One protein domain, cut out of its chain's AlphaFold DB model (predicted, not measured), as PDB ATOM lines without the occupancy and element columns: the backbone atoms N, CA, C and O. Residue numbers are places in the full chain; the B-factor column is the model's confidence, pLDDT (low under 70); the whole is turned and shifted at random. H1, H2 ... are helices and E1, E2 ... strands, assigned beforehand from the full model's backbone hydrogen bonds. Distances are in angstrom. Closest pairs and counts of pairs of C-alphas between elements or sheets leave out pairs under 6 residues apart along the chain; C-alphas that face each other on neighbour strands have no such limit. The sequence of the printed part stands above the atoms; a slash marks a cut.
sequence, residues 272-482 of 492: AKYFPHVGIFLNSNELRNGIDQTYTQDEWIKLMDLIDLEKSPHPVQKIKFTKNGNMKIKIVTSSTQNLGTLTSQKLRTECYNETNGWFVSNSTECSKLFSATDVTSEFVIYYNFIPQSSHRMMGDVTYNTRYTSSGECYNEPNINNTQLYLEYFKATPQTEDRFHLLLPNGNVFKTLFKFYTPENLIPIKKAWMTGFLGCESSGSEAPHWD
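Overview. This is residues 272 to 482 of the 492 residues of an uncharacterized protein of Mytilus coruscus (UniProt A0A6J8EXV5). A long, strongly twisted wall of seven strands, E6 E5 E4 E3 E7 E8 E9, stands partly face to face with a smaller twisted sheet, E2 E1 E10 E11, and the short helix H2 bridges E1 and E7. Long loops surround the sheets, among them residues 428 to 456 and 464 to 482; residues 480 to 481 pair back onto E8. The 211 printed residues hold four named helices and eleven named strands, in the order E1 H1 E2 H2 E3 E4 E5 E6 H3 E7 E8 E9 E10 E11 H4; both sheets are antiparallel and the class is mostly strand, with under half of the residues in named elements. The whole is compact, with a radius of gyration of the C-alphas of 17.6 A and spans of 56 by 42 by 36 A.

Arrangement. E1, residues 278 to 284, has as neighbours the edge strand E2, residues 301 to 305 (N 303 and O 280, 2.7 A), and E10, residues 420 to 427 (N 281 and O 423, 2.8 A). E10 bends by 60 degrees at residue 424 and forms a hairpin with E11, residues 457 to 459, where N 458 and O 426 are 2.8 A apart. H1, residues 285 to 288, only grazes both sheets. H2, residues 306 to 311, only grazes the smaller sheet; its closest C-alpha pair with E1 is Leu 306 and Gly 279, 5.4 A. H2 is on the larger sheet and runs across its strands, at 67 degrees to E7, residues 376 to 386, on the local plane. E3, residues 316 to 323, E4, 329 to 336, E5, 348 to 353, and E6, 359 to 362, form a meander, each strand the antiparallel neighbour of the one before, with N 318 and O 334 at 2.8 A, N 333 and O 350 at 3.0 A, and N 361 and O 351 at 3.0 A. E7, E8, residues 396 to 405, and E9, 408 to 410, form another, with N 380 and O 402 at 2.8 A and N 410 and O 403 at 2.8 A. N 319 of E3 and O 379 of E7 are 2.8 A apart. The closest C-alphas of E2 and E3 are Leu 303 and Gln 317, 7.5 A; E1 and E7 are apart. H3, residues 366 to 369, only grazes the larger sheet. H4, residues 460 to 463, is on the smaller sheet at a height of 8.4 A. H2 has 1 of 2 O i to N i+4 pairs within hydrogen-bond range; H1, H3 and H4 are too short for such a pair.

Along the chain. E1 begins at C-alpha 278 (-34.307, 41.119, 19.256) and is 19.6 A long. E7 is 32.2 A long, E8 29.9 A, E3 23.1 A, E4 22.7 A and E10 20.1 A. H4 ends at C-alpha 463 (-41.910, 45.054, 17.891).

Size, cuts and confidence. The printed part has no cut; its two farthest C-alphas, Thr 373 and Phe 468, are 58.4 A apart. The links H1 to E2, E4 to E5 and E10 to E11 are long. Mean pLDDT of the printed part is 73.8; 79 residues are under 70, among them 287 to 298, 332 to 349 and 429 to 449.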
ATOM      1  N   ALA A 272     -29.272  49.726  14.455       75.12
ATOM      2  CA  ALA A 272     -29.337  50.129  15.854       75.12
ATOM      3  C   ALA A 272     -30.745  50.550  16.307       75.12
ATOM      4  O   ALA A 272     -31.011  50.496  17.502       75.12
ATOM      5  N   LYS A 273     -31.671  50.888  15.400       82.06
ATOM      6  CA  LYS A 273     -33.083  51.108  15.753       82.06
ATOM      7  C   LYS A 273     -33.843  49.796  15.965       82.06
ATOM      8  O   LYS A 273     -34.636  49.685  16.899       82.06
ATOM      9  N   TYR A 274     -33.616  48.804  15.102       86.56
ATOM     10  CA  TYR A 274     -34.457  47.601  15.041       86.56
ATOM     11  C   TYR A 274     -33.871  46.386  15.764       86.56
ATOM     12  O   TYR A 274     -34.611  45.636  16.395       86.56
ATOM     13  N   PHE A 275     -32.562  46.159  15.686       87.25
ATOM     14  CA  PHE A 275     -31.950  44.927  16.189       87.25
ATOM     15  C   PHE A 275     -31.741  44.863  17.712       87.25
ATOM     16  O   PHE A 275     -31.645  43.740  18.218       87.25
ATOM     17  N   PRO A 276     -31.673  45.970  18.486       84.25
ATOM     18  CA  PRO A 276     -31.500  45.850  19.930       84.25
ATOM     19  C   PRO A 276     -32.616  45.045  20.599       84.25
ATOM     20  O   PRO A 276     -33.805  45.311  20.401       84.25
ATOM     21  N   HIS A 277     -32.209  44.099  21.450       83.38
ATOM     22  CA  HIS A 277     -33.085  43.214  22.229       83.38
ATOM     23  C   HIS A 277     -33.974  42.284  21.395       83.38
ATOM     24  O   HIS A 277     -34.928  41.710  21.925       83.38
ATOM     25  N   VAL A 278     -33.684  42.137  20.099       89.88
ATOM     26  CA  VAL A 278     -34.307  41.119  19.256       89.88
ATOM     27  C   VAL A 278     -33.369  39.933  19.146       89.88
ATOM     28  O   VAL A 278     -32.229  40.070  18.702       89.88
ATOM     29  N   GLY A 279     -33.870  38.765  19.533       90.31
ATOM     30  CA  GLY A 279     -33.130  37.515  19.483       90.31
ATOM     31  C   GLY A 279     -33.798  36.465  18.613       90.31
ATOM     32  O   GLY A 279     -34.983  36.558  18.297       90.31
ATOM     33  N   ILE A 280     -33.020  35.449  18.255       91.75
ATOM     34  CA  ILE A 280     -33.523  34.187  17.709       91.75
ATOM     35  C   ILE A 280     -33.868  33.290  18.885       91.75
ATOM     36  O   ILE A 280     -33.021  33.060  19.747       91.75
ATOM     37  N   PHE A 281     -35.082  32.761  18.902       90.81
ATOM     38  CA  PHE A 281     -35.562  31.843  19.919       90.81
ATOM     39  C   PHE A 281     -35.835  30.480  19.308       90.81
ATOM     40  O   PHE A 281     -36.245  30.372  18.157       90.81
ATOM     41  N   LEU A 282     -35.607  29.445  20.106       89.69
ATOM     42  CA  LEU A 282     -35.801  28.052  19.759       89.69
ATOM     43  C   LEU A 282     -36.934  27.449  20.579       89.69
ATOM     44  O   LEU A 282     -36.936  27.559  21.804       89.69
ATOM     45  N   ASN A 283     -37.809  26.718  19.902       87.12
ATOM     46  CA  ASN A 283     -38.753  25.788  20.504       87.12
ATOM     47  C   ASN A 283     -38.584  24.416  19.839       87.12
ATOM     48  O   ASN A 283     -38.406  24.310  18.623       87.12
ATOM     49  N   SER A 284     -38.584  23.349  20.637       83.00
ATOM     50  CA  SER A 284     -38.558  21.988  20.114       83.00
ATOM     51  C   SER A 284     -39.338  21.042  21.008       83.00
ATOM     52  O   SER A 284     -39.279  21.116  22.235       83.00
ATOM     53  N   ASN A 285     -40.034  20.093  20.396       76.94
ATOM     54  CA  ASN A 285     -40.775  19.073  21.131       76.94
ATOM     55  C   ASN A 285     -39.883  18.042  21.854       76.94
ATOM     56  O   ASN A 285     -40.334  17.455  22.837       76.94
ATOM     57  N   GLU A 286     -38.622  17.867  21.456       73.88
ATOM     58  CA  GLU A 286     -37.647  17.052  22.204       73.88
ATOM     59  C   GLU A 286     -37.288  17.683  23.550       73.88
ATOM     60  O   GLU A 286     -37.076  16.982  24.538       73.88
ATOM     61  N   LEU A 287     -37.300  19.017  23.606       69.25
ATOM     62  CA  LEU A 287     -37.169  19.771  24.850       69.25
ATOM     63  C   LEU A 287     -38.480  19.752  25.666       69.25
ATOM     64  O   LEU A 287     -38.447  20.011  26.861       69.25
ATOM     65  N   ARG A 288     -39.617  19.397  25.041       64.19
ATOM     66  CA  ARG A 288     -40.979  19.432  25.615       64.19
ATOM     67  C   ARG A 288     -41.452  18.112  26.222       64.19
ATOM     68  O   ARG A 288     -42.141  18.112  27.233       64.19
ATOM     69  N   ASN A 289     -41.148  16.974  25.596       50.38
ATOM     70  CA  ASN A 289     -41.834  15.693  25.850       50.38
ATOM     71  C   ASN A 289     -41.493  15.023  27.203       50.38
ATOM     72  O   ASN A 289     -41.617  13.804  27.334       50.38
ATOM     73  N   GLY A 290     -40.986  15.755  28.196       45.75
ATOM     74  CA  GLY A 290     -40.435  15.202  29.432       45.75
ATOM     75  C   GLY A 290     -41.242  15.381  30.703       45.75
ATOM     76  O   GLY A 290     -40.797  14.849  31.709       45.75
ATOM     77  N   ILE A 291     -42.366  16.093  30.691       41.84
ATOM     78  CA  ILE A 291     -43.061  16.481  31.921       41.84
ATOM     79  C   ILE A 291     -44.560  16.216  31.748       41.84
ATOM     80  O   ILE A 291     -45.050  16.172  30.617       41.84
ATOM     81  N   ASP A 292     -45.263  15.977  32.859       39.69
ATOM     82  CA  ASP A 292     -46.727  15.975  32.945       39.69
ATOM     83  C   ASP A 292     -47.353  16.998  31.987       39.69
ATOM     84  O   ASP A 292     -46.789  18.062  31.729       39.69
ATOM     85  N   GLN A 293     -48.546  16.676  31.484       42.25
ATOM     86  CA  GLN A 293     -49.338  17.409  30.481       42.25
ATOM     87  C   GLN A 293     -49.648  18.893  30.815       42.25
ATOM     88  O   GLN A 293     -50.487  19.513  30.165       42.25
ATOM     89  N   THR A 294     -49.005  19.469  31.829       40.91
ATOM     90  CA  THR A 294     -49.079  20.854  32.294       40.91
ATOM     91  C   THR A 294     -48.050  21.793  31.660       40.91
ATOM     92  O   THR A 294     -48.228  23.004  31.783       40.91
ATOM     93  N   TYR A 295     -47.017  21.303  30.960       43.78
ATOM     94  CA  TYR A 295     -46.166  22.181  30.144       43.78
ATOM     95  C   TYR A 295     -46.912  22.592  28.868       43.78
ATOM     96  O   TYR A 295     -47.158  21.782  27.968       43.78
ATOM     97  N   THR A 296     -47.314  23.862  28.818       48.25
ATOM     98  CA  THR A 296     -47.983  24.471  27.666       48.25
ATOM     99  C   THR A 296     -47.025  24.537  26.477       48.25
ATOM    100  O   THR A 296     -45.808  24.515  26.636       48.25
ATOM    101  N   GLN A 297     -47.560  24.574  25.257       55.00
ATOM    102  CA  GLN A 297     -46.834  24.382  23.992       55.00
ATOM    103  C   GLN A 297     -45.782  25.465  23.663       55.00
ATOM    104  O   GLN A 297     -45.217  25.462  22.571       55.00
ATOM    105  N   ASP A 298     -45.466  26.348  24.606       69.50
ATOM    106  CA  ASP A 298     -45.096  27.721  24.305       69.50
ATOM    107  C   ASP A 298     -43.796  28.191  24.974       69.50
ATOM    108  O   ASP A 298     -43.574  29.392  25.111       69.50
ATOM    109  N   GLU A 299     -42.939  27.278  25.426       78.62
ATOM    110  CA  GLU A 299     -41.647  27.650  26.007       78.62
ATOM    111  C   GLU A 299     -40.557  27.833  24.946       78.62
ATOM    112  O   GLU A 299     -40.417  27.040  24.015       78.62
ATOM    113  N   TRP A 300     -39.760  28.885  25.105       85.38
ATOM    114  CA  TRP A 300     -38.766  29.325  24.140       85.38
ATOM    115  C   TRP A 300     -37.414  29.567  24.806       85.38
ATOM    116  O   TRP A 300     -37.308  30.199  25.861       85.38
ATOM    117  N   ILE A 301     -36.360  29.111  24.136       83.75
ATOM    118  CA  ILE A 301     -34.969  29.323  24.530       83.75
ATOM    119  C   ILE A 301     -34.388  30.390  23.613       83.75
ATOM    120  O   ILE A 301     -34.206  30.140  22.421       83.75
ATOM    121  N   LYS A 302     -34.073  31.574  24.142       85.38
ATOM    122  CA  LYS A 302     -33.293  32.567  23.387       85.38
ATOM    123  C   LYS A 302     -31.957  31.926  23.014       85.38
ATOM    124  O   LYS A 302     -31.375  31.245  23.840       85.38
ATOM    125  N   LEU A 303     -31.480  32.056  21.784       85.44
ATOM    126  CA  LEU A 303     -30.210  31.471  21.342       85.44
ATOM    127  C   LEU A 303     -29.128  32.532  21.210       85.44
ATOM    128  O   LEU A 303     -28.004  32.329  21.664       85.44
ATOM    129  N   MET A 304     -29.478  33.651  20.582       85.31
ATOM    130  CA  MET A 304     -28.580  34.777  20.367       85.31
ATOM    131  C   MET A 304     -29.346  36.033  19.976       85.31
ATOM    132  O   MET A 304     -30.483  35.946  19.512       85.31
ATOM    133  N   ASP A 305     -28.696  37.183  20.118       86.25
ATOM    134  CA  ASP A 305     -29.203  38.457  19.627       86.25
ATOM    135  C   ASP A 305     -28.881  38.671  18.145       86.25
ATOM    136  O   ASP A 305     -27.813  38.303  17.649       86.25
ATOM    137  N   LEU A 306     -29.791  39.335  17.435       87.75
ATOM    138  CA  LEU A 306     -29.641  39.648  16.014       87.75
ATOM    139  C   LEU A 306     -28.472  40.617  15.762       87.75
ATOM    140  O   LEU A 306     -27.782  40.520  14.750       87.75
ATOM    141  N   ILE A 307     -28.181  41.498  16.726       85.00
ATOM    142  CA  ILE A 307     -27.024  42.404  16.671       85.00
ATOM    143  C   ILE A 307     -25.678  41.664  16.731       85.00
ATOM    144  O   ILE A 307     -24.664  42.174  16.250       85.00
ATOM    145  N   ASP A 308     -25.648  40.465  17.320       82.62
ATOM    146  CA  ASP A 308     -24.439  39.644  17.372       82.62
ATOM    147  C   ASP A 308     -24.208  38.912  16.041       82.62
ATOM    148  O   ASP A 308     -23.058  38.749  15.630       82.62
ATOM    149  N   LEU A 309     -25.284  38.554  15.327       83.06
ATOM    150  CA  LEU A 309     -25.239  37.984  13.972       83.06
ATOM    151  C   LEU A 309     -24.722  38.971  12.925       83.06
ATOM    152  O   LEU A 309     -23.977  38.584  12.029       83.06
ATOM    153  N   GLU A 310     -25.062  40.255  13.049       81.94
ATOM    154  CA  GLU A 310     -24.519  41.287  12.155       81.94
ATOM    155  C   GLU A 310     -22.988  41.409  12.306       81.94
ATOM    156  O   GLU A 310     -22.267  41.627  11.332       81.94
ATOM    157  N   LYS A 311     -22.466  41.231  13.530       81.44
ATOM    158  CA  LYS A 311     -21.024  41.314  13.833       81.44
ATOM    159  C   LYS A 311     -20.263  40.030  13.504       81.44
ATOM    160  O   LYS A 311     -19.068  40.088  13.217       81.44
ATOM    161  N   SER A 312     -20.923  38.878  13.595       80.44
ATOM    162  CA  SER A 312     -20.368  37.557  13.305       80.44
ATOM    163  C   SER A 312     -21.321  36.848  12.342       80.44
ATOM    164  O   SER A 312     -22.318  36.296  12.798       80.44
ATOM    165  N   PRO A 313     -21.047  36.857  11.024       78.88
ATOM    166  CA  PRO A 313     -22.020  36.433  10.014       78.88
ATOM    167  C   PRO A 313     -22.230  34.915   9.941       78.88
ATOM    168  O   PRO A 313     -23.173  34.460   9.295       78.88
ATOM    169  N   HIS A 314     -21.367  34.127  10.591       84.88
ATOM    170  CA  HIS A 314     -21.370  32.662  10.523       84.88
ATOM    171  C   HIS A 314     -21.258  31.972  11.898       84.88
ATOM    172  O   HIS A 314     -20.367  31.136  12.100       84.88
ATOM    173  N   PRO A 315     -22.097  32.325  12.885       84.75
ATOM    174  CA  PRO A 315     -22.009  31.736  14.205       84.75
ATOM    175  C   PRO A 315     -22.631  30.340  14.210       84.75
ATOM    176  O   PRO A 315     -23.620  30.054  13.529       84.75
ATOM    177  N   VAL A 316     -22.055  29.469  15.035       84.50
ATOM    178  CA  VAL A 316     -22.573  28.120  15.270       84.50
ATOM    179  C   VAL A 316     -23.023  28.006  16.709       84.50
ATOM    180  O   VAL A 316     -22.233  28.237  17.630       84.50
ATOM    181  N   GLN A 317     -24.276  27.598  16.888       85.56
ATOM    182  CA  GLN A 317     -24.864  27.306  18.183       85.56
ATOM    183  C   GLN A 317     -24.983  25.795  18.358       85.56
ATOM    184  O   GLN A 317     -25.560  25.105  17.519       85.56
ATOM    185  N   LYS A 318     -24.453  25.277  19.464       84.50
ATOM    186  CA  LYS A 318     -24.637  23.883  19.872       84.50
ATOM    187  C   LYS A 318     -25.485  23.825  21.127       84.50
ATOM    188  O   LYS A 318     -25.269  24.613  22.048       84.50
ATOM    189  N   ILE A 319     -26.437  22.905  21.153       83.75
ATOM    190  CA  ILE A 319     -27.357  22.700  22.267       83.75
ATOM    191  C   ILE A 319     -27.361  21.214  22.560       83.75
ATOM    192  O   ILE A 319     -27.993  20.437  21.851       83.75
ATOM    193  N   LYS A 320     -26.629  20.823  23.597       82.69
ATOM    194  CA  LYS A 320     -26.570  19.441  24.055       82.69
ATOM    195  C   LYS A 320     -27.520  19.266  25.223       82.69
ATOM    196  O   LYS A 320     -27.470  20.050  26.170       82.69
ATOM    197  N   PHE A 321     -28.353  18.237  25.175       81.62
ATOM    198  CA  PHE A 321     -29.299  17.937  26.233       81.62
ATOM    199  C   PHE A 321     -29.400  16.440  26.518       81.62
ATOM    200  O   PHE A 321     -29.106  15.600  25.672       81.62
ATOM    201  N   THR A 322     -29.783  16.094  27.741       77.06
ATOM    202  CA  THR A 322     -30.136  14.718  28.111       77.06
ATOM    203  C   THR A 322     -31.470  14.714  28.821       77.06
ATOM    204  O   THR A 322     -31.820  15.672  29.516       77.06
ATOM    205  N   LYS A 323     -32.179  13.604  28.656       70.19
ATOM    206  CA  LYS A 323     -33.421  13.310  29.343       70.19
ATOM    207  C   LYS A 323     -33.226  12.019  30.124       70.19
ATOM    208  O   LYS A 323     -33.158  10.941  29.544       70.19
ATOM    209  N   ASN A 324     -33.121  12.135  31.443       62.66
ATOM    210  CA  ASN A 324     -33.107  10.962  32.310       62.66
ATOM    211  C   ASN A 324     -34.553  10.593  32.693       62.66
ATOM    212  O   ASN A 324     -35.390  11.487  32.800       62.66
ATOM    213  N   GLY A 325     -34.854   9.306  32.900       57.34
ATOM    214  CA  GLY A 325     -36.222   8.764  33.019       57.34
ATOM    215  C   GLY A 325     -37.134   9.450  34.050       57.34
ATOM    216  O   GLY A 325     -38.348   9.405  33.898       57.34
ATOM    217  N   ASN A 326     -36.557  10.161  35.028       50.75
ATOM    218  CA  ASN A 326     -37.267  10.996  36.005       50.75
ATOM    219  C   ASN A 326     -37.197  12.513  35.696       50.75
ATOM    220  O   ASN A 326     -37.090  13.324  36.612       50.75
ATOM    221  N   MET A 327     -37.275  12.899  34.418       57.16
ATOM    222  CA  MET A 327     -37.671  14.248  33.960       57.16
ATOM    223  C   MET A 327     -36.684  15.402  34.209       57.16
ATOM    224  O   MET A 327     -37.070  16.559  34.153       57.16
ATOM    225  N   LYS A 328     -35.403  15.130  34.472       57.72
ATOM    226  CA  LYS A 328     -34.401  16.196  34.664       57.72
ATOM    227  C   LYS A 328     -33.733  16.536  33.340       57.72
ATOM    228  O   LYS A 328     -32.933  15.730  32.855       57.72
ATOM    229  N   ILE A 329     -34.021  17.715  32.788       65.19
ATOM    230  CA  ILE A 329     -33.322  18.213  31.603       65.19
ATOM    231  C   ILE A 329     -32.017  18.878  32.046       65.19
ATOM    232  O   ILE A 329     -31.986  19.758  32.913       65.19
ATOM    233  N   LYS A 330     -30.907  18.436  31.450       67.12
ATOM    234  CA  LYS A 330     -29.628  19.150  31.524       67.12
ATOM    235  C   LYS A 330     -29.362  19.736  30.157       67.12
ATOM    236  O   LYS A 330     -29.362  18.971  29.199       67.12
ATOM    237  N   ILE A 331     -29.139  21.042  30.064       70.25
ATOM    238  CA  ILE A 331     -28.858  21.722  28.796       70.25
ATOM    239  C   ILE A 331     -27.493  22.378  28.886       70.25
ATOM    240  O   ILE A 331     -27.182  23.055  29.864       70.25
ATOM    241  N   VAL A 332     -26.695  22.181  27.847       65.06
ATOM    242  CA  VAL A 332     -25.459  22.914  27.617       65.06
ATOM    243  C   VAL A 332     -25.586  23.624  26.286       65.06
ATOM    244  O   VAL A 332     -25.675  22.985  25.238       65.06
ATOM    245  N   THR A 333     -25.604  24.948  26.339       67.81
ATOM    246  CA  THR A 333     -25.578  25.803  25.160       67.81
ATOM    247  C   THR A 333     -24.160  26.318  24.966       67.81
ATOM    248  O   THR A 333     -23.512  26.753  25.916       67.81
ATOM    249  N   SER A 334     -23.648  26.257  23.740       67.25
ATOM    250  CA  SER A 334     -22.363  26.863  23.401       67.25
ATOM    251  C   SER A 334     -22.438  27.595  22.076       67.25
ATOM    252  O   SER A 334     -22.901  27.021  21.089       67.25
ATOM    253  N   SER A 335     -21.927  28.821  22.051       67.81
ATOM    254  CA  SER A 335     -21.796  29.614  20.830       67.81
ATOM    255  C   SER A 335     -20.331  29.701  20.401       67.81
ATOM    256  O   SER A 335     -19.454  29.983  21.224       67.81
ATOM    257  N   THR A 336     -20.059  29.464  19.118       64.81
ATOM    258  CA  THR A 336     -18.724  29.615  18.514       64.81
ATOM    259  C   THR A 336     -18.784  30.568  17.327       64.81
ATOM    260  O   THR A 336     -19.686  30.473  16.500       64.81
ATOM    261  N   GLN A 337     -17.823  31.495  17.251       59.44
ATOM    262  CA  GLN A 337     -17.865  32.613  16.302       59.44
ATOM    263  C   GLN A 337     -17.202  32.346  14.939       59.44
ATOM    264  O   GLN A 337     -17.258  33.238  14.105       59.44
ATOM    265  N   ASN A 338     -16.601  31.175  14.670       53.94
ATOM    266  CA  ASN A 338     -16.040  30.838  13.348       53.94
ATOM    267  C   ASN A 338     -15.818  29.322  13.159       53.94
ATOM    268  O   ASN A 338     -15.282  28.657  14.044       53.94
ATOM    269  N   LEU A 339     -16.132  28.791  11.967       47.62
ATOM    270  CA  LEU A 339     -15.970  27.366  11.600       47.62
ATOM    271  C   LEU A 339     -14.531  26.975  11.167       47.62
ATOM    272  O   LEU A 339     -14.294  25.834  10.779       47.62
ATOM    273  N   GLY A 340     -13.557  27.889  11.211       42.50
ATOM    274  CA  GLY A 340     -12.208  27.660  10.655       42.50
ATOM    275  C   GLY A 340     -11.074  27.498  11.669       42.50
ATOM    276  O   GLY A 340     -10.047  26.906  11.354       42.50
ATOM    277  N   THR A 341     -11.241  27.995  12.893       37.88
ATOM    278  CA  THR A 341     -10.168  28.024  13.893       37.88
ATOM    279  C   THR A 341     -10.757  27.850  15.286       37.88
ATOM    280  O   THR A 341     -11.192  28.806  15.922       37.88
ATOM    281  N   LEU A 342     -10.714  26.615  15.790       41.00
ATOM    282  CA  LEU A 342     -10.945  26.237  17.194       41.00
ATOM    283  C   LEU A 342      -9.867  26.800  18.154       41.00
ATOM    284  O   LEU A 342      -9.679  26.299  19.260       41.00
ATOM    285  N   THR A 343      -9.130  27.836  17.756       32.53
ATOM    286  CA  THR A 343      -8.144  28.504  18.603       32.53
ATOM    287  C   THR A 343      -8.842  29.552  19.462       32.53
ATOM    288  O   THR A 343      -9.054  30.685  19.041       32.53
ATOM    289  N   SER A 344      -9.218  29.127  20.671       36.00
ATOM    290  CA  SER A 344      -9.325  29.950  21.884       36.00
ATOM    291  C   SER A 344     -10.050  31.302  21.768       36.00
ATOM    292  O   SER A 344      -9.632  32.278  22.390       36.00
ATOM    293  N   GLN A 345     -11.148  31.384  21.016       40.81
ATOM    294  CA  GLN A 345     -12.101  32.487  21.153       40.81
ATOM    295  C   GLN A 345     -13.210  32.074  22.123       40.81
ATOM    296  O   GLN A 345     -13.641  30.924  22.131       40.81
ATOM    297  N   LYS A 346     -13.600  33.013  22.993       47.03
ATOM    298  CA  LYS A 346     -14.414  32.827  24.204       47.03
ATOM    299  C   LYS A 346     -15.730  32.086  23.910       47.03
ATOM    300  O   LYS A 346     -16.742  32.730  23.650       47.03
ATOM    301  N   LEU A 347     -15.716  30.748  23.982       55.47
ATOM    302  CA  LEU A 347     -16.924  29.924  24.045       55.47
ATOM    303  C   LEU A 347     -17.738  30.430  25.236       55.47
ATOM    304  O   LEU A 347     -17.302  30.328  26.385       55.47
ATOM    305  N   ARG A 348     -18.907  31.010  24.972       62.41
ATOM    306  CA  ARG A 348     -19.899  31.194  26.027       62.41
ATOM    307  C   ARG A 348     -20.621  29.868  26.157       62.41
ATOM    308  O   ARG A 348     -21.429  29.536  25.296       62.41
ATOM    309  N   THR A 349     -20.242  29.108  27.177       68.75
ATOM    310  CA  THR A 349     -20.900  27.855  27.535       68.75
ATOM    311  C   THR A 349     -21.743  28.099  28.773       68.75
ATOM    312  O   THR A 349     -21.197  28.431  29.829       68.75
ATOM    313  N   GLU A 350     -23.054  27.942  28.640       72.56
ATOM    314  CA  GLU A 350     -24.000  28.073  29.742       72.56
ATOM    315  C   GLU A 350     -24.736  26.761  29.960       72.56
ATOM    316  O   GLU A 350     -24.994  25.988  29.035       72.56
ATOM    317  N   CYS A 351     -24.979  26.476  31.232       74.56
ATOM    318  CA  CYS A 351     -25.223  25.130  31.697       74.56
ATOM    319  C   CYS A 351     -26.321  25.138  32.727       74.56
ATOM    320  O   CYS A 351     -26.250  25.856  33.725       74.56
ATOM    321  N   TYR A 352     -27.318  24.321  32.444       74.44
ATOM    322  CA  TYR A 352     -28.631  24.421  33.027       74.44
ATOM    323  C   TYR A 352     -29.064  23.050  33.514       74.44
ATOM    324  O   TYR A 352     -28.903  22.056  32.805       74.44
ATOM    325  N   ASN A 353     -29.576  22.990  34.737       72.94
ATOM    326  CA  ASN A 353     -30.034  21.753  35.353       72.94
ATOM    327  C   ASN A 353     -31.333  22.011  36.108       72.94
ATOM    328  O   ASN A 353     -31.373  22.872  36.977       72.94
ATOM    329  N   GLU A 354     -32.362  21.234  35.799       67.94
ATOM    330  CA  GLU A 354     -33.705  21.374  36.364       67.94
ATOM    331  C   GLU A 354     -33.878  20.696  37.740       67.94
ATOM    332  O   GLU A 354     -34.903  20.854  38.394       67.94
ATOM    333  N   THR A 355     -32.872  19.957  38.232       61.00
ATOM    334  CA  THR A 355     -32.993  19.047  39.393       61.00
ATOM    335  C   THR A 355     -33.660  19.649  40.642       61.00
ATOM    336  O   THR A 355     -34.342  18.906  41.339       61.00
ATOM    337  N   ASN A 356     -33.479  20.946  40.922       55.25
ATOM    338  CA  ASN A 356     -34.121  21.677  42.028       55.25
ATOM    339  C   ASN A 356     -34.593  23.072  41.569       55.25
ATOM    340  O   ASN A 356     -34.473  24.057  42.301       55.25
ATOM    341  N   GLY A 357     -35.062  23.151  40.322       58.97
ATOM    342  CA  GLY A 357     -35.201  24.401  39.588       58.97
ATOM    343  C   GLY A 357     -33.973  24.706  38.745       58.97
ATOM    344  O   GLY A 357     -32.867  24.279  39.068       58.97
ATOM    345  N   TRP A 358     -34.180  25.444  37.659       61.53
ATOM    346  CA  TRP A 358     -33.117  25.873  36.763       61.53
ATOM    347  C   TRP A 358     -32.074  26.702  37.527       61.53
ATOM    348  O   TRP A 358     -32.429  27.626  38.253       61.53
ATOM    349  N   PHE A 359     -30.788  26.393  37.374       62.22
ATOM    350  CA  PHE A 359     -29.687  27.233  37.852       62.22
ATOM    351  C   PHE A 359     -28.548  27.254  36.831       62.22
ATOM    352  O   PHE A 359     -28.305  26.259  36.149       62.22
ATOM    353  N   VAL A 360     -27.852  28.393  36.738       61.66
ATOM    354  CA  VAL A 360     -26.700  28.597  35.846       61.66
ATOM    355  C   VAL A 360     -25.430  28.104  36.536       61.66
ATOM    356  O   VAL A 360     -25.053  28.630  37.585       61.66
ATOM    357  N   SER A 361     -24.741  27.124  35.951       59.84
ATOM    358  CA  SER A 361     -23.391  26.734  36.380       59.84
ATOM    359  C   SER A 361     -22.337  27.487  35.563       59.84
ATOM    360  O   SER A 361     -22.368  27.456  34.332       59.84
ATOM    361  N   ASN A 362     -21.405  28.184  36.225       55.84
ATOM    362  CA  ASN A 362     -20.351  28.938  35.542       55.84
ATOM    363  C   ASN A 362     -19.368  27.988  34.823       55.84
ATOM    364  O   ASN A 362     -18.706  27.177  35.459       55.84
ATOM    365  N   SER A 363     -19.299  28.152  33.496       53.72
ATOM    366  CA  SER A 363     -18.476  27.584  32.400       53.72
ATOM    367  C   SER A 363     -17.311  26.583  32.592       53.72
ATOM    368  O   SER A 363     -16.900  26.011  31.584       53.72
ATOM    369  N   THR A 364     -16.764  26.282  33.773       54.62
ATOM    370  CA  THR A 364     -15.618  25.348  33.887       54.62
ATOM    371  C   THR A 364     -16.003  23.875  34.066       54.62
ATOM    372  O   THR A 364     -15.155  23.010  33.861       54.62
ATOM    373  N   GLU A 365     -17.262  23.546  34.385       61.62
ATOM    374  CA  GLU A 365     -17.677  22.161  34.708       61.62
ATOM    375  C   GLU A 365     -18.963  21.684  34.014       61.62
ATOM    376  O   GLU A 365     -19.582  20.707  34.423       61.62
ATOM    377  N   CYS A 366     -19.367  22.334  32.926       70.50
ATOM    378  CA  CYS A 366     -20.537  21.945  32.134       70.50
ATOM    379  C   CYS A 366     -20.526  20.485  31.666       70.50
ATOM    380  O   CYS A 366     -21.564  19.833  31.614       70.50
ATOM    381  N   SER A 367     -19.344  19.950  31.363       66.50
ATOM    382  CA  SER A 367     -19.156  18.544  31.003       66.50
ATOM    383  C   SER A 367     -19.520  17.586  32.139       66.50
ATOM    384  O   SER A 367     -19.989  16.489  31.860       66.50
ATOM    385  N   LYS A 368     -19.382  18.006  33.406       70.25
ATOM    386  CA  LYS A 368     -19.735  17.198  34.582       70.25
ATOM    387  C   LYS A 368     -21.239  17.111  34.828       70.25
ATOM    388  O   LYS A 368     -21.668  16.295  35.639       70.25
ATOM    389  N   LEU A 369     -22.047  17.936  34.150       72.31
ATOM    390  CA  LEU A 369     -23.497  17.770  34.197       72.31
ATOM    391  C   LEU A 369     -23.895  16.421  33.613       72.31
ATOM    392  O   LEU A 369     -24.780  15.776  34.166       72.31
ATOM    393  N   PHE A 370     -23.244  15.971  32.543       72.50
ATOM    394  CA  PHE A 370     -23.566  14.702  31.902       72.50
ATOM    395  C   PHE A 370     -22.743  13.564  32.506       72.50
ATOM    396  O   PHE A 370     -21.524  13.654  32.634       72.50
ATOM    397  N   SER A 371     -23.416  12.480  32.880       71.31
ATOM    398  CA  SER A 371     -22.752  11.221  33.229       71.31
ATOM    399  C   SER A 371     -22.368  10.466  31.955       71.31
ATOM    400  O   SER A 371     -23.023  10.617  30.929       71.31
ATOM    401  N   ALA A 372     -21.345   9.608  32.015       69.56
ATOM    402  CA  ALA A 372     -20.929   8.789  30.866       69.56
ATOM    403  C   ALA A 372     -22.038   7.845  30.350       69.56
ATOM    404  O   ALA A 372     -21.973   7.369  29.224       69.56
ATOM    405  N   THR A 373     -23.047   7.580  31.179       71.69
ATOM    406  CA  THR A 373     -24.213   6.743  30.874       71.69
ATOM    407  C   THR A 373     -25.427   7.534  30.382       71.69
ATOM    408  O   THR A 373     -26.447   6.926  30.068       71.69
ATOM    409  N   ASP A 374     -25.373   8.870  30.371       74.94
ATOM    410  CA  ASP A 374     -26.501   9.695  29.936       74.94
ATOM    411  C   ASP A 374     -26.666   9.576  28.410       74.94
ATOM    412  O   ASP A 374     -25.730   9.820  27.649       74.94
ATOM    413  N   VAL A 375     -27.876   9.248  27.945       77.06
ATOM    414  CA  VAL A 375     -28.214   9.342  26.520       77.06
ATOM    415  C   VAL A 375     -28.360  10.819  26.179       77.06
ATOM    416  O   VAL A 375     -29.254  11.500  26.689       77.06
ATOM    417  N   THR A 376     -27.446  11.341  25.365       78.88
ATOM    418  CA  THR A 376     -27.434  12.758  24.998       78.88
ATOM    419  C   THR A 376     -27.907  12.963  23.571       78.88
ATOM    420  O   THR A 376     -27.467  12.257  22.661       78.88
ATOM    421  N   SER A 377     -28.733  13.983  23.396       83.81
ATOM    422  CA  SER A 377     -29.091  14.548  22.109       83.81
ATOM    423  C   SER A 377     -28.411  15.909  21.929       83.81
ATOM    424  O   SER A 377     -28.103  16.599  22.901       83.81
ATOM    425  N   GLU A 378     -28.140  16.300  20.690       84.19
ATOM    426  CA  GLU A 378     -27.468  17.553  20.352       84.19
ATOM    427  C   GLU A 378     -28.103  18.192  19.118       84.19
ATOM    428  O   GLU A 378     -28.249  17.541  18.087       84.19
ATOM    429  N   PHE A 379     -28.428  19.483  19.202       86.44
ATOM    430  CA  PHE A 379     -28.678  20.322  18.034       86.44
ATOM    431  C   PHE A 379     -27.426  21.131  17.704       86.44
ATOM    432  O   PHE A 379     -26.879  21.813  18.571       86.44
ATOM    433  N   VAL A 380     -27.003  21.099  16.443       87.75
ATOM    434  CA  VAL A 380     -25.950  21.958  15.897       87.75
ATOM    435  C   VAL A 380     -26.576  22.844  14.833       87.75
ATOM    436  O   VAL A 380     -26.894  22.372  13.745       87.75
ATOM    437  N   ILE A 381     -26.738  24.125  15.148       89.06
ATOM    438  CA  ILE A 381     -27.368  25.116  14.280       89.06
ATOM    439  C   ILE A 381     -26.282  26.038  13.734       89.06
ATOM    440  O   ILE A 381     -25.556  26.674  14.499       89.06
ATOM    441  N   TYR A 382     -26.165  26.098  12.412       90.06
ATOM    442  CA  TYR A 382     -25.290  27.037  11.719       90.06
ATOM    443  C   TYR A 382     -26.139  28.166  11.158       90.06
ATOM    444  O   TYR A 382     -27.067  27.900  10.393       90.06
ATOM    445  N   TYR A 383     -25.795  29.404  11.494       90.88
ATOM    446  CA  TYR A 383     -26.440  30.587  10.937       90.88
ATOM    447  C   TYR A 383     -25.573  31.220   9.858       90.88
ATOM    448  O   TYR A 383     -24.346  31.190   9.914       90.88
ATOM    449  N   ASN A 384     -26.230  31.824   8.882       92.38
ATOM    450  CA  ASN A 384     -25.607  32.583   7.820       92.38
ATOM    451  C   ASN A 384     -26.361  33.905   7.654       92.38
ATOM    452  O   ASN A 384     -27.481  33.934   7.137       92.38
ATOM    453  N   PHE A 385     -25.747  34.989   8.125       91.00
ATOM    454  CA  PHE A 385     -26.259  36.339   7.933       91.00
ATOM    455  C   PHE A 385     -25.971  36.785   6.501       91.00
ATOM    456  O   PHE A 385     -24.815  36.937   6.098       91.00
ATOM    457  N   ILE A 386     -27.028  36.996   5.726       91.00
ATOM    458  CA  ILE A 386     -26.929  37.506   4.370       91.00
ATOM    459  C   ILE A 386     -27.019  39.032   4.437       91.00
ATOM    460  O   ILE A 386     -28.032  39.552   4.908       91.00
ATOM    461  N   PRO A 387     -25.998  39.770   3.973       86.75
ATOM    462  CA  PRO A 387     -26.000  41.223   4.050       86.75
ATOM    463  C   PRO A 387     -27.097  41.847   3.178       86.75
ATOM    464  O   PRO A 387     -27.671  41.210   2.290       86.75
ATOM    465  N   GLN A 388     -27.364  43.128   3.432       85.31
ATOM    466  CA  GLN A 388     -28.297  43.933   2.646       85.31
ATOM    467  C   GLN A 388     -27.917  43.985   1.153       85.31
ATOM    468  O   GLN A 388     -26.736  43.993   0.796       85.31
ATOM    469  N   SER A 389     -28.923  44.072   0.285       83.50
ATOM    470  CA  SER A 389     -28.785  44.256  -1.164       83.50
ATOM    471  C   SER A 389     -29.794  45.288  -1.684       83.50
ATOM    472  O   SER A 389     -30.644  45.766  -0.936       83.50
ATOM    473  N   SER A 390     -29.744  45.610  -2.983       73.62
ATOM    474  CA  SER A 390     -30.702  46.519  -3.639       73.62
ATOM    475  C   SER A 390     -32.154  46.034  -3.610       73.62
ATOM    476  O   SER A 390     -33.063  46.821  -3.847       73.62
ATOM    477  N   HIS A 391     -32.383  44.751  -3.343       81.50
ATOM    478  CA  HIS A 391     -33.722  44.163  -3.276       81.50
ATOM    479  C   HIS A 391     -34.034  43.584  -1.895       81.50
ATOM    480  O   HIS A 391     -35.196  43.317  -1.607       81.50
ATOM    481  N   ARG A 392     -33.022  43.429  -1.031       86.06
ATOM    482  CA  ARG A 392     -33.136  42.860   0.312       86.06
ATOM    483  C   ARG A 392     -32.664  43.855   1.361       86.06
ATOM    484  O   ARG A 392     -31.469  44.025   1.609       86.06
ATOM    485  N   MET A 393     -33.631  44.481   1.999       80.38
ATOM    486  CA  MET A 393     -33.430  45.499   3.021       80.38
ATOM    487  C   MET A 393     -33.012  44.885   4.352       80.38
ATOM    488  O   MET A 393     -33.580  43.884   4.779       80.38
ATOM    489  N   MET A 394     -32.026  45.491   5.018       84.44
ATOM    490  CA  MET A 394     -31.501  45.044   6.320       84.44
ATOM    491  C   MET A 394     -30.989  43.592   6.372       84.44
ATOM    492  O   MET A 394     -30.767  43.067   7.458       84.44
ATOM    493  N   GLY A 395     -30.741  42.964   5.221       88.75
ATOM    494  CA  GLY A 395     -30.253  41.587   5.150       88.75
ATOM    495  C   GLY A 395     -31.311  40.546   5.518       88.75
ATOM    496  O   GLY A 395     -32.497  40.847   5.608       88.75
ATOM    497  N   ASP A 396     -30.878  39.301   5.680       92.81
ATOM    498  CA  ASP A 396     -31.707  38.170   6.114       92.81
ATOM    499  C   ASP A 396     -30.839  37.132   6.836       92.81
ATOM    500  O   ASP A 396     -29.615  37.155   6.707       92.81
ATOM    501  N   VAL A 397     -31.442  36.218   7.596       93.62
ATOM    502  CA  VAL A 397     -30.699  35.111   8.221       93.62
ATOM    503  C   VAL A 397     -31.202  33.799   7.661       93.62
ATOM    504  O   VAL A 397     -32.383  33.467   7.747       93.62
ATOM    505  N   THR A 398     -30.264  33.026   7.134       94.69
ATOM    506  CA  THR A 398     -30.491  31.626   6.785       94.69
ATOM    507  C   THR A 398     -29.850  30.727   7.824       94.69
ATOM    508  O   THR A 398     -28.906  31.124   8.511       94.69
ATOM    509  N   TYR A 399     -30.364  29.514   7.969       92.81
ATOM    510  CA  TYR A 399     -29.783  28.534   8.868       92.81
ATOM    511  C   TYR A 399     -29.854  27.132   8.289       92.81
ATOM    512  O   TYR A 399     -30.713  26.807   7.472       92.81
ATOM    513  N   ASN A 400     -28.976  26.274   8.782       91.19
ATOM    514  CA  ASN A 400     -29.171  24.839   8.696       91.19
ATOM    515  C   ASN A 400     -28.962  24.225  10.078       91.19
ATOM    516  O   ASN A 400     -28.380  24.848  10.971       91.19
ATOM    517  N   THR A 401     -29.459  23.012  10.275       88.81
ATOM    518  CA  THR A 401     -29.352  22.315  11.551       88.81
ATOM    519  C   THR A 401     -29.003  20.852  11.343       88.81
ATOM    520  O   THR A 401     -29.383  20.241  10.343       88.81
ATOM    521  N   ARG A 402     -28.265  20.288  12.295       87.44
ATOM    522  CA  ARG A 402     -28.101  18.846  12.446       87.44
ATOM    523  C   ARG A 402     -28.522  18.430  13.834       87.44
ATOM    524  O   ARG A 402     -28.237  19.125  14.808       87.44
ATOM    525  N   TYR A 403     -29.173  17.282  13.896       86.44
ATOM    526  CA  TYR A 403     -29.597  16.669  15.139       86.44
ATOM    527  C   TYR A 403     -28.828  15.371  15.335       86.44
ATOM    528  O   TYR A 403     -28.832  14.518  14.454       86.44
ATOM    529  N   THR A 404     -28.169  15.218  16.475       84.69
ATOM    530  CA  THR A 404     -27.526  13.965  16.862       84.69
ATOM    531  C   THR A 404     -28.291  13.389  18.042       84.69
ATOM    532  O   THR A 404     -28.509  14.098  19.019       84.69
ATOM    533  N   SER A 405     -28.671  12.117  17.996       83.19
ATOM    534  CA  SER A 405     -29.249  11.415  19.143       83.19
ATOM    535  C   SER A 405     -28.617  10.043  19.273       83.19
ATOM    536  O   SER A 405     -28.533   9.300  18.300       83.19
ATOM    537  N   SER A 406     -28.140   9.705  20.473       77.56
ATOM    538  CA  SER A 406     -27.534   8.392  20.751       77.56
ATOM    539  C   SER A 406     -26.383   8.009  19.799       77.56
ATOM    540  O   SER A 406     -26.166   6.833  19.527       77.56
ATOM    541  N   GLY A 407     -25.645   8.998  19.282       74.31
ATOM    542  CA  GLY A 407     -24.533   8.800  18.343       74.31
ATOM    543  C   GLY A 407     -24.931   8.720  16.863       74.31
ATOM    544  O   GLY A 407     -24.052   8.776  16.004       74.31
ATOM    545  N   GLU A 408     -26.224   8.661  16.540       81.31
ATOM    546  CA  GLU A 408     -26.712   8.785  15.164       81.31
ATOM    547  C   GLU A 408     -26.949  10.247  14.807       81.31
ATOM    548  O   GLU A 408     -27.459  11.015  15.621       81.31
ATOM    549  N   CYS A 409     -26.592  10.633  13.582       81.94
ATOM    550  CA  CYS A 409     -26.726  12.003  13.115       81.94
ATOM    551  C   CYS A 409     -27.721  12.123  11.963       81.94
ATOM    552  O   CYS A 409     -27.661  11.396  10.970       81.94
ATOM    553  N   TYR A 410     -28.589  13.113  12.086       83.19
ATOM    554  CA  TYR A 410     -29.727  13.368  11.232       83.19
ATOM    555  C   TYR A 410     -29.579  14.744  10.567       83.19
ATOM    556  O   TYR A 410     -29.197  15.734  11.199       83.19
ATOM    557  N   ASN A 411     -29.858  14.797   9.262       70.50
ATOM    558  CA  ASN A 411     -29.610  15.972   8.415       70.50
ATOM    559  C   ASN A 411     -30.814  16.915   8.273       70.50
ATOM    560  O   ASN A 411     -30.692  17.933   7.597       70.50
ATOM    561  N   GLU A 412     -31.969  16.583   8.852       67.75
ATOM    562  CA  GLU A 412     -33.178  17.399   8.727       67.75
ATOM    563  C   GLU A 412     -33.756  17.757  10.104       67.75
ATOM    564  O   GLU A 412     -33.700  16.936  11.021       67.75
ATOM    565  N   PRO A 413     -34.334  18.967  10.254       58.59
ATOM    566  CA  PRO A 413     -34.962  19.421  11.499       58.59
ATOM    567  C   PRO A 413     -36.176  18.582  11.919       58.59
ATOM    568  O   PRO A 413     -36.570  18.658  13.078       58.59
ATOM    569  N   ASN A 414     -36.757  17.816  10.984       60.62
ATOM    570  CA  ASN A 414     -37.999  17.064  11.146       60.62
ATOM    571  C   ASN A 414     -37.783  15.562  10.922       60.62
ATOM    572  O   ASN A 414     -38.154  15.030   9.877       60.62
ATOM    573  N   ILE A 415     -37.176  14.869  11.885       56.12
ATOM    574  CA  ILE A 415     -36.986  13.411  11.826       56.12
ATOM    575  C   ILE A 415     -37.561  12.794  13.105       56.12
ATOM    576  O   ILE A 415     -37.319  13.292  14.196       56.12
ATOM    577  N   ASN A 416     -38.361  11.728  12.969       53.00
ATOM    578  CA  ASN A 416     -38.940  10.952  14.079       53.00
ATOM    579  C   ASN A 416     -39.721  11.773  15.122       53.00
ATOM    580  O   ASN A 416     -39.516  11.614  16.320       53.00
ATOM    581  N   ASN A 417     -40.644  12.631  14.677       60.94
ATOM    582  CA  ASN A 417     -41.396  13.557  15.532       60.94
ATOM    583  C   ASN A 417     -40.550  14.612  16.249       60.94
ATOM    584  O   ASN A 417     -41.149  15.376  16.984       60.94
ATOM    585  N   THR A 418     -39.242  14.749  16.025       67.06
ATOM    586  CA  THR A 418     -38.500  15.931  16.481       67.06
ATOM    587  C   THR A 418     -38.843  17.091  15.551       67.06
ATOM    588  O   THR A 418     -38.653  16.960  14.352       67.06
ATOM    589  N   GLN A 419     -39.393  18.193  16.060       75.94
ATOM    590  CA  GLN A 419     -39.621  19.424  15.295       75.94
ATOM    591  C   GLN A 419     -38.850  20.559  15.954       75.94
ATOM    592  O   GLN A 419     -38.900  20.715  17.178       75.94
ATOM    593  N   LEU A 420     -38.128  21.327  15.143       83.75
ATOM    594  CA  LEU A 420     -37.353  22.487  15.566       83.75
ATOM    595  C   LEU A 420     -37.955  23.756  14.956       83.75
ATOM    596  O   LEU A 420     -38.005  23.898  13.736       83.75
ATOM    597  N   TYR A 421     -38.383  24.672  15.819       88.38
ATOM    598  CA  TYR A 421     -38.945  25.966  15.458       88.38
ATOM    599  C   TYR A 421     -37.976  27.068  15.874       88.38
ATOM    600  O   TYR A 421     -37.580  27.139  17.038       88.38
ATOM    601  N   LEU A 422     -37.589  27.912  14.919       91.06
ATOM    602  CA  LEU A 422     -36.834  29.135  15.171       91.06
ATOM    603  C   LEU A 422     -37.708  30.327  14.822       91.06
ATOM    604  O   LEU A 422     -38.258  30.362  13.728       91.06
ATOM    605  N   GLU A 423     -37.786  31.306  15.712       93.06
ATOM    606  CA  GLU A 423     -38.541  32.541  15.493       93.06
ATOM    607  C   GLU A 423     -37.794  33.732  16.087       93.06
ATOM    608  O   GLU A 423     -36.985  33.585  17.009       93.06
ATOM    609  N   TYR A 424     -38.045  34.924  15.551       94.00
ATOM    610  CA  TYR A 424     -37.525  36.150  16.137       94.00
ATOM    611  C   TYR A 424     -38.525  36.732  17.135       94.00
ATOM    612  O   TYR A 424     -39.698  36.945  16.821       94.00
ATOM    613  N   PHE A 425     -38.035  37.102  18.314       92.56
ATOM    614  CA  PHE A 425     -38.828  37.824  19.304       92.56
ATOM    615  C   PHE A 425     -38.032  38.951  19.941       92.56
ATOM    616  O   PHE A 425     -36.801  38.923  20.001       92.56
ATOM    617  N   LYS A 426     -38.765  39.925  20.479       90.44
ATOM    618  CA  LYS A 426     -38.240  40.901  21.429       90.44
ATOM    619  C   LYS A 426     -38.683  40.522  22.838       90.44
ATOM    620  O   LYS A 426     -39.880  40.386  23.082       90.44
ATOM    621  N   ALA A 427     -37.742  40.372  23.765       84.31
ATOM    622  CA  ALA A 427     -38.075  40.127  25.167       84.31
ATOM    623  C   ALA A 427     -38.744  41.367  25.795       84.31
ATOM    624  O   ALA A 427     -38.410  42.506  25.452       84.31
ATOM    625  N   THR A 428     -39.704  41.173  26.704       80.50
ATOM    626  CA  THR A 428     -40.368  42.304  27.368       80.50
ATOM    627  C   THR A 428     -39.411  43.039  28.326       80.50
ATOM    628  O   THR A 428     -38.540  42.415  28.934       80.50
ATOM    629  N   PRO A 429     -39.570  44.363  28.537       63.97
ATOM    630  CA  PRO A 429     -38.643  45.169  29.351       63.97
ATOM    631  C   PRO A 429     -38.564  44.770  30.834       63.97
ATOM    632  O   PRO A 429     -37.679  45.221  31.553       63.97
ATOM    633  N   GLN A 430     -39.510  43.958  31.316       57.12
ATOM    634  CA  GLN A 430     -39.581  43.488  32.704       57.12
ATOM    635  C   GLN A 430     -38.686  42.266  32.968       57.12
ATOM    636  O   GLN A 430     -38.852  41.576  33.973       57.12
ATOM    637  N   THR A 431     -37.776  41.973  32.045       56.66
ATOM    638  CA  THR A 431     -36.957  40.770  32.048       56.66
ATOM    639  C   THR A 431     -35.506  41.214  31.928       56.66
ATOM    640  O   THR A 431     -35.161  41.971  31.019       56.66
ATOM    641  N   GLU A 432     -34.650  40.821  32.876       53.59
ATOM    642  CA  GLU A 432     -33.211  40.971  32.662       53.59
ATOM    643  C   GLU A 432     -32.825  40.050  31.503       53.59
ATOM    644  O   GLU A 432     -32.885  38.825  31.616       53.59
ATOM    645  N   ASP A 433     -32.474  40.663  30.377       51.59
ATOM    646  CA  ASP A 433     -32.144  39.990  29.129       51.59
ATOM    647  C   ASP A 433     -30.838  39.186  29.278       51.59
ATOM    648  O   ASP A 433     -29.734  39.708  29.103       51.59
ATOM    649  N   ARG A 434     -30.944  37.909  29.670       58.34
ATOM    650  CA  ARG A 434     -29.841  36.936  29.624       58.34
ATOM    651  C   ARG A 434     -30.056  35.934  28.494       58.34
ATOM    652  O   ARG A 434     -31.170  35.692  28.054       58.34
ATOM    653  N   PHE A 435     -28.955  35.345  28.026       59.91
ATOM    654  CA  PHE A 435     -28.863  34.663  26.732       59.91
ATOM    655  C   PHE A 435     -29.837  33.496  26.516       59.91
ATOM    656  O   PHE A 435     -30.158  33.267  25.356       59.91
ATOM    657  N   HIS A 436     -30.318  32.795  27.556       66.94
ATOM    658  CA  HIS A 436     -31.186  31.611  27.385       66.94
ATOM    659  C   HIS A 436     -32.367  31.472  28.368       66.94
ATOM    660  O   HIS A 436     -33.327  30.774  28.039       66.94
ATOM    661  N   LEU A 437     -32.332  32.105  29.551       67.62
ATOM    662  CA  LEU A 437     -33.371  31.980  30.586       67.62
ATOM    663  C   LEU A 437     -33.881  33.337  31.067       67.62
ATOM    664  O   LEU A 437     -33.115  34.289  31.215       67.62
ATOM    665  N   LEU A 438     -35.166  33.364  31.412       67.19
ATOM    666  CA  LEU A 438     -35.833  34.496  32.029       67.19
ATOM    667  C   LEU A 438     -35.448  34.617  33.511       67.19
ATOM    668  O   LEU A 438     -35.618  33.662  34.275       67.19
ATOM    669  N   LEU A 439     -35.015  35.809  33.936       63.25
ATOM    670  CA  LEU A 439     -34.994  36.184  35.352       63.25
ATOM    671  C   LEU A 439     -36.246  37.008  35.686       63.25
ATOM    672  O   LEU A 439     -36.450  38.061  35.077       63.25
ATOM    673  N   PRO A 440     -37.085  36.578  36.643       57.00
ATOM    674  CA  PRO A 440     -38.160  37.426  37.138       57.00
ATOM    675  C   PRO A 440     -37.567  38.636  37.881       57.00
ATOM    676  O   PRO A 440     -36.754  38.479  38.794       57.00
ATOM    677  N   ASN A 441     -37.975  39.848  37.498       48.72
ATOM    678  CA  ASN A 441     -37.535  41.078  38.155       48.72
ATOM    679  C   ASN A 441     -37.879  41.074  39.658       48.72
ATOM    680  O   ASN A 441     -39.024  40.841  40.042       48.72
ATOM    681  N   GLY A 442     -36.906  41.438  40.504       45.78
ATOM    682  CA  GLY A 442     -37.191  42.027  41.817       45.78
ATOM    683  C   GLY A 442     -36.975  41.189  43.080       45.78
ATOM    684  O   GLY A 442     -37.336  41.684  44.138       45.78
ATOM    685  N   ASN A 443     -36.359  40.000  43.055       40.78
ATOM    686  CA  ASN A 443     -35.927  39.345  44.302       40.78
ATOM    687  C   ASN A 443     -34.596  38.595  44.149       40.78
ATOM    688  O   ASN A 443     -34.501  37.559  43.503       40.78
ATOM    689  N   VAL A 444     -33.570  39.106  44.834       45.50
ATOM    690  CA  VAL A 444     -32.191  38.577  44.921       45.50
ATOM    691  C   VAL A 444     -32.118  37.247  45.706       45.50
ATOM    692  O   VAL A 444     -31.058  36.641  45.851       45.50
ATOM    693  N   PHE A 445     -33.252  36.731  46.184       45.56
ATOM    694  CA  PHE A 445     -33.326  35.501  46.963       45.56
ATOM    695  C   PHE A 445     -33.951  34.366  46.146       45.56
ATOM    696  O   PHE A 445     -35.166  34.226  46.107       45.56
ATOM    697  N   LYS A 446     -33.087  33.542  45.531       48.19
ATOM    698  CA  LYS A 446     -33.344  32.158  45.074       48.19
ATOM    699  C   LYS A 446     -34.780  31.865  44.588       48.19
ATOM    700  O   LYS A 446     -35.531  31.214  45.308       48.19
ATOM    701  N   THR A 447     -35.138  32.200  43.353       49.47
ATOM    702  CA  THR A 447     -36.396  31.702  42.768       49.47
ATOM    703  C   THR A 447     -36.259  31.430  41.266       49.47
ATOM    704  O   THR A 447     -36.203  32.347  40.461       49.47
ATOM    705  N   LEU A 448     -36.165  30.134  40.941       55.41
ATOM    706  CA  LEU A 448     -36.525  29.455  39.685       55.41
ATOM    707  C   LEU A 448     -36.378  30.286  38.396       55.41
ATOM    708  O   LEU A 448     -37.290  31.014  38.008       55.41
ATOM    709  N   PHE A 449     -35.261  30.112  37.685       63.44
ATOM    710  CA  PHE A 449     -35.200  30.532  36.286       63.44
ATOM    711  C   PHE A 449     -36.238  29.726  35.480       63.44
ATOM    712  O   PHE A 449     -36.554  28.595  35.846       63.44
ATOM    713  N   LYS A 450     -36.766  30.291  34.394       70.88
ATOM    714  CA  LYS A 450     -37.673  29.587  33.474       70.88
ATOM    715  C   LYS A 450     -37.370  29.953  32.026       70.88
ATOM    716  O   LYS A 450     -36.726  30.974  31.772       70.88
ATOM    717  N   PHE A 451     -37.828  29.133  31.088       77.38
ATOM    718  CA  PHE A 451     -37.828  29.514  29.680       77.38
ATOM    719  C   PHE A 451     -38.818  30.649  29.418       77.38
ATOM    720  O   PHE A 451     -39.682  30.965  30.242       77.38
ATOM    721  N   TYR A 452     -38.657  31.299  28.271       79.69
ATOM    722  CA  TYR A 452     -39.549  32.372  27.861       79.69
ATOM    723  C   TYR A 452     -40.893  31.781  27.448       79.69
ATOM    724  O   TYR A 452     -40.930  30.843  26.662       79.69
ATOM    725  N   THR A 453     -41.993  32.343  27.939       83.62
ATOM    726  CA  THR A 453     -43.341  32.038  27.438       83.62
ATOM    727  C   THR A 453     -43.816  33.166  26.514       83.62
ATOM    728  O   THR A 453     -43.197  34.236  26.502       83.62
ATOM    729  N   PRO A 454     -44.922  33.016  25.758       84.94
ATOM    730  CA  PRO A 454     -45.405  34.063  24.853       84.94
ATOM    731  C   PRO A 454     -45.752  35.364  25.577       84.94
ATOM    732  O   PRO A 454     -45.662  36.435  25.000       84.94
ATOM    733  N   GLU A 455     -46.094  35.299  26.865       85.19
ATOM    734  CA  GLU A 455     -46.331  36.482  27.703       85.19
ATOM    735  C   GLU A 455     -45.058  37.315  27.932       85.19
ATOM    736  O   GLU A 455     -45.118  38.497  28.272       85.19
ATOM    737  N   ASN A 456     -43.886  36.700  27.764       83.94
ATOM    738  CA  ASN A 456     -42.581  37.336  27.923       83.94
ATOM    739  C   ASN A 456     -41.964  37.761  26.583       83.94
ATOM    740  O   ASN A 456     -40.895  38.378  26.578       83.94
ATOM    741  N   LEU A 457     -42.631  37.458  25.468       88.38
ATOM    742  CA  LEU A 457     -42.129  37.658  24.119       88.38
ATOM    743  C   LEU A 457     -43.081  38.535  23.313       88.38
ATOM    744  O   LEU A 457     -44.284  38.311  23.238       88.38
ATOM    745  N   ILE A 458     -42.520  39.544  22.664       91.12
ATOM    746  CA  ILE A 458     -43.234  40.383  21.713       91.12
ATOM    747  C   ILE A 458     -42.853  39.887  20.314       91.12
ATOM    748  O   ILE A 458     -41.669  39.953  19.961       91.12
ATOM    749  N   PRO A 459     -43.817  39.406  19.504       91.44
ATOM    750  CA  PRO A 459     -43.565  39.047  18.113       91.44
ATOM    751  C   PRO A 459     -42.954  40.220  17.356       91.44
ATOM    752  O   PRO A 459     -43.431  41.355  17.476       91.44
ATOM    753  N   ILE A 460     -41.932  39.963  16.543       91.00
ATOM    754  CA  ILE A 460     -41.214  41.050  15.866       91.00
ATOM    755  C   ILE A 460     -42.081  41.870  14.914       91.00
ATOM    756  O   ILE A 460     -41.837  43.060  14.792       91.00
ATOM    757  N   LYS A 461     -43.158  41.315  14.343       88.75
ATOM    758  CA  LYS A 461     -44.145  42.093  13.570       88.75
ATOM    759  C   LYS A 461     -44.703  43.293  14.334       88.75
ATOM    760  O   LYS A 461     -44.923  44.344  13.744       88.75
ATOM    761  N   LYS A 462     -44.908  43.124  15.644       88.62
ATOM    762  CA  LYS A 462     -45.394  44.166  16.559       88.62
ATOM    763  C   LYS A 462     -44.258  44.962  17.196       88.62
ATOM    764  O   LYS A 462     -44.470  46.096  17.608       88.62
ATOM    765  N   ALA A 463     -43.072  44.367  17.331       87.81
ATOM    766  CA  ALA A 463     -41.910  45.054  17.891       87.81
ATOM    767  C   ALA A 463     -41.273  46.024  16.882       87.81
ATOM    768  O   ALA A 463     -40.861  47.123  17.251       87.81
ATOM    769  N   TRP A 464     -41.205  45.621  15.615       89.56
ATOM    770  CA  TRP A 464     -40.717  46.400  14.485       89.56
ATOM    771  C   TRP A 464     -41.878  47.119  13.816       89.56
ATOM    772  O   TRP A 464     -42.342  46.744  12.743       89.56
ATOM    773  N   MET A 465     -42.344  48.170  14.478       87.94
ATOM    774  CA  MET A 465     -43.258  49.118  13.858       87.94
ATOM    775  C   MET A 465     -42.452  50.011  12.915       87.94
ATOM    776  O   MET A 465     -41.432  50.575  13.315       87.94
ATOM    777  N   THR A 466     -42.889  50.115  11.665       86.75
ATOM    778  CA  THR A 466     -42.201  50.867  10.614       86.75
ATOM    779  C   THR A 466     -43.038  52.047  10.141       86.75
ATOM    780  O   THR A 466     -44.269  52.002  10.112       86.75
ATOM    781  N   GLY A 467     -42.376  53.109   9.700       83.75
ATOM    782  CA  GLY A 467     -43.052  54.248   9.083       83.75
ATOM    783  C   GLY A 467     -43.619  55.239  10.096       83.75
ATOM    784  O   GLY A 467     -43.693  55.000  11.301       83.75
ATOM    785  N   PHE A 468     -44.101  56.365   9.579       83.62
ATOM    786  CA  PHE A 468     -44.817  57.376  10.358       83.62
ATOM    787  C   PHE A 468     -46.116  56.861  10.965       83.62
ATOM    788  O   PHE A 468     -46.514  57.326  12.035       83.62
ATOM    789  N   LEU A 469     -46.775  55.925  10.282       86.75
ATOM    790  CA  LEU A 469     -48.028  55.331  10.740       86.75
ATOM    791  C   LEU A 469     -47.822  54.176  11.728       86.75
ATOM    792  O   LEU A 469     -48.810  53.696  12.277       86.75
ATOM    793  N   GLY A 470     -46.577  53.741  11.968       86.62
ATOM    794  CA  GLY A 470     -46.295  52.571  12.799       86.62
ATOM    795  C   GLY A 470     -46.956  51.317  12.227       86.62
ATOM    796  O   GLY A 470     -47.724  50.652  12.908       86.62
ATOM    797  N   CYS A 471     -46.729  51.036  10.950       89.69
ATOM    798  CA  CYS A 471     -47.240  49.835  10.306       89.69
ATOM    799  C   CYS A 471     -46.461  48.606  10.795       89.69
ATOM    800  O   CYS A 471     -45.293  48.711  11.166       89.69
ATOM    801  N   GLU A 472     -47.105  47.440  10.808       90.62
ATOM    802  CA  GLU A 472     -46.434  46.189  11.167       90.62
ATOM    803  C   GLU A 472     -45.325  45.858  10.156       90.62
ATOM    804  O   GLU A 472     -45.464  46.100   8.951       90.62
ATOM    805  N   SER A 473     -44.232  45.271  10.646       89.56
ATOM    806  CA  SER A 473     -43.135  44.816   9.793       89.56
ATOM    807  C   SER A 473     -43.611  43.768   8.776       89.56
ATOM    808  O   SER A 473     -44.369  42.847   9.084       89.56
ATOM    809  N   SER A 474     -43.122  43.903   7.542       89.56
ATOM    810  CA  SER A 474     -43.369  42.969   6.428       89.56
ATOM    811  C   SER A 474     -42.239  41.948   6.238       89.56
ATOM    812  O   SER A 474     -42.266  41.167   5.285       89.56
ATOM    813  N   GLY A 475     -41.227  41.980   7.104       89.88
ATOM    814  CA  GLY A 475     -40.013  41.183   6.981       89.88
ATOM    815  C   GLY A 475     -40.145  39.729   7.445       89.88
ATOM    816  O   GLY A 475     -41.237  39.174   7.607       89.88
ATOM    817  N   SER A 476     -39.002  39.068   7.588       92.06
ATOM    818  CA  SER A 476     -38.873  37.683   8.043       92.06
ATOM    819  C   SER A 476     -39.233  37.536   9.519       92.06
ATOM    820  O   SER A 476     -38.589  38.136  10.366       92.06
ATOM    821  N   GLU A 477     -40.209  36.678   9.831       92.12
ATOM    822  CA  GLU A 477     -40.596  36.305  11.209       92.12
ATOM    823  C   GLU A 477     -39.660  35.272  11.853       92.12
ATOM    824  O   GLU A 477     -39.614  35.134  13.073       92.12
ATOM    825  N   ALA A 478     -38.885  34.576  11.026       93.19
ATOM    826  CA  ALA A 478     -37.982  33.508  11.417       93.19
ATOM    827  C   ALA A 478     -36.783  33.436  10.460       93.19
ATOM    828  O   ALA A 478     -36.899  33.872   9.308       93.19
ATOM    829  N   PRO A 479     -35.649  32.855  10.891       93.75
ATOM    830  CA  PRO A 479     -34.584  32.451   9.983       93.75
ATOM    831  C   PRO A 479     -35.091  31.461   8.924       93.75
ATOM    832  O   PRO A 479     -35.904  30.584   9.219       93.75
ATOM    833  N   HIS A 480     -34.586  31.556   7.695       93.31
ATOM    834  CA  HIS A 480     -34.971  30.652   6.608       93.31
ATOM    835  C   HIS A 480     -34.067  29.420   6.556       93.31
ATOM    836  O   HIS A 480     -32.842  29.526   6.602       93.31
ATOM    837  N   TRP A 481     -34.659  28.235   6.436       91.38
ATOM    838  CA  TRP A 481     -33.881  27.007   6.338       91.38
ATOM    839  C   TRP A 481     -33.244  26.849   4.951       91.38
ATOM    840  O   TRP A 481     -33.939  26.914   3.937       91.38
ATOM    841  N   ASP A 482     -31.937  26.595   4.915       91.50
ATOM    842  CA  ASP A 482     -31.158  26.419   3.692       91.50
ATOM    843  C   ASP A 482     -30.326  25.127   3.736       91.50
ATOM    844  O   ASP A 482     -29.299  25.028   4.412       91.50
TER     845      ASP A 482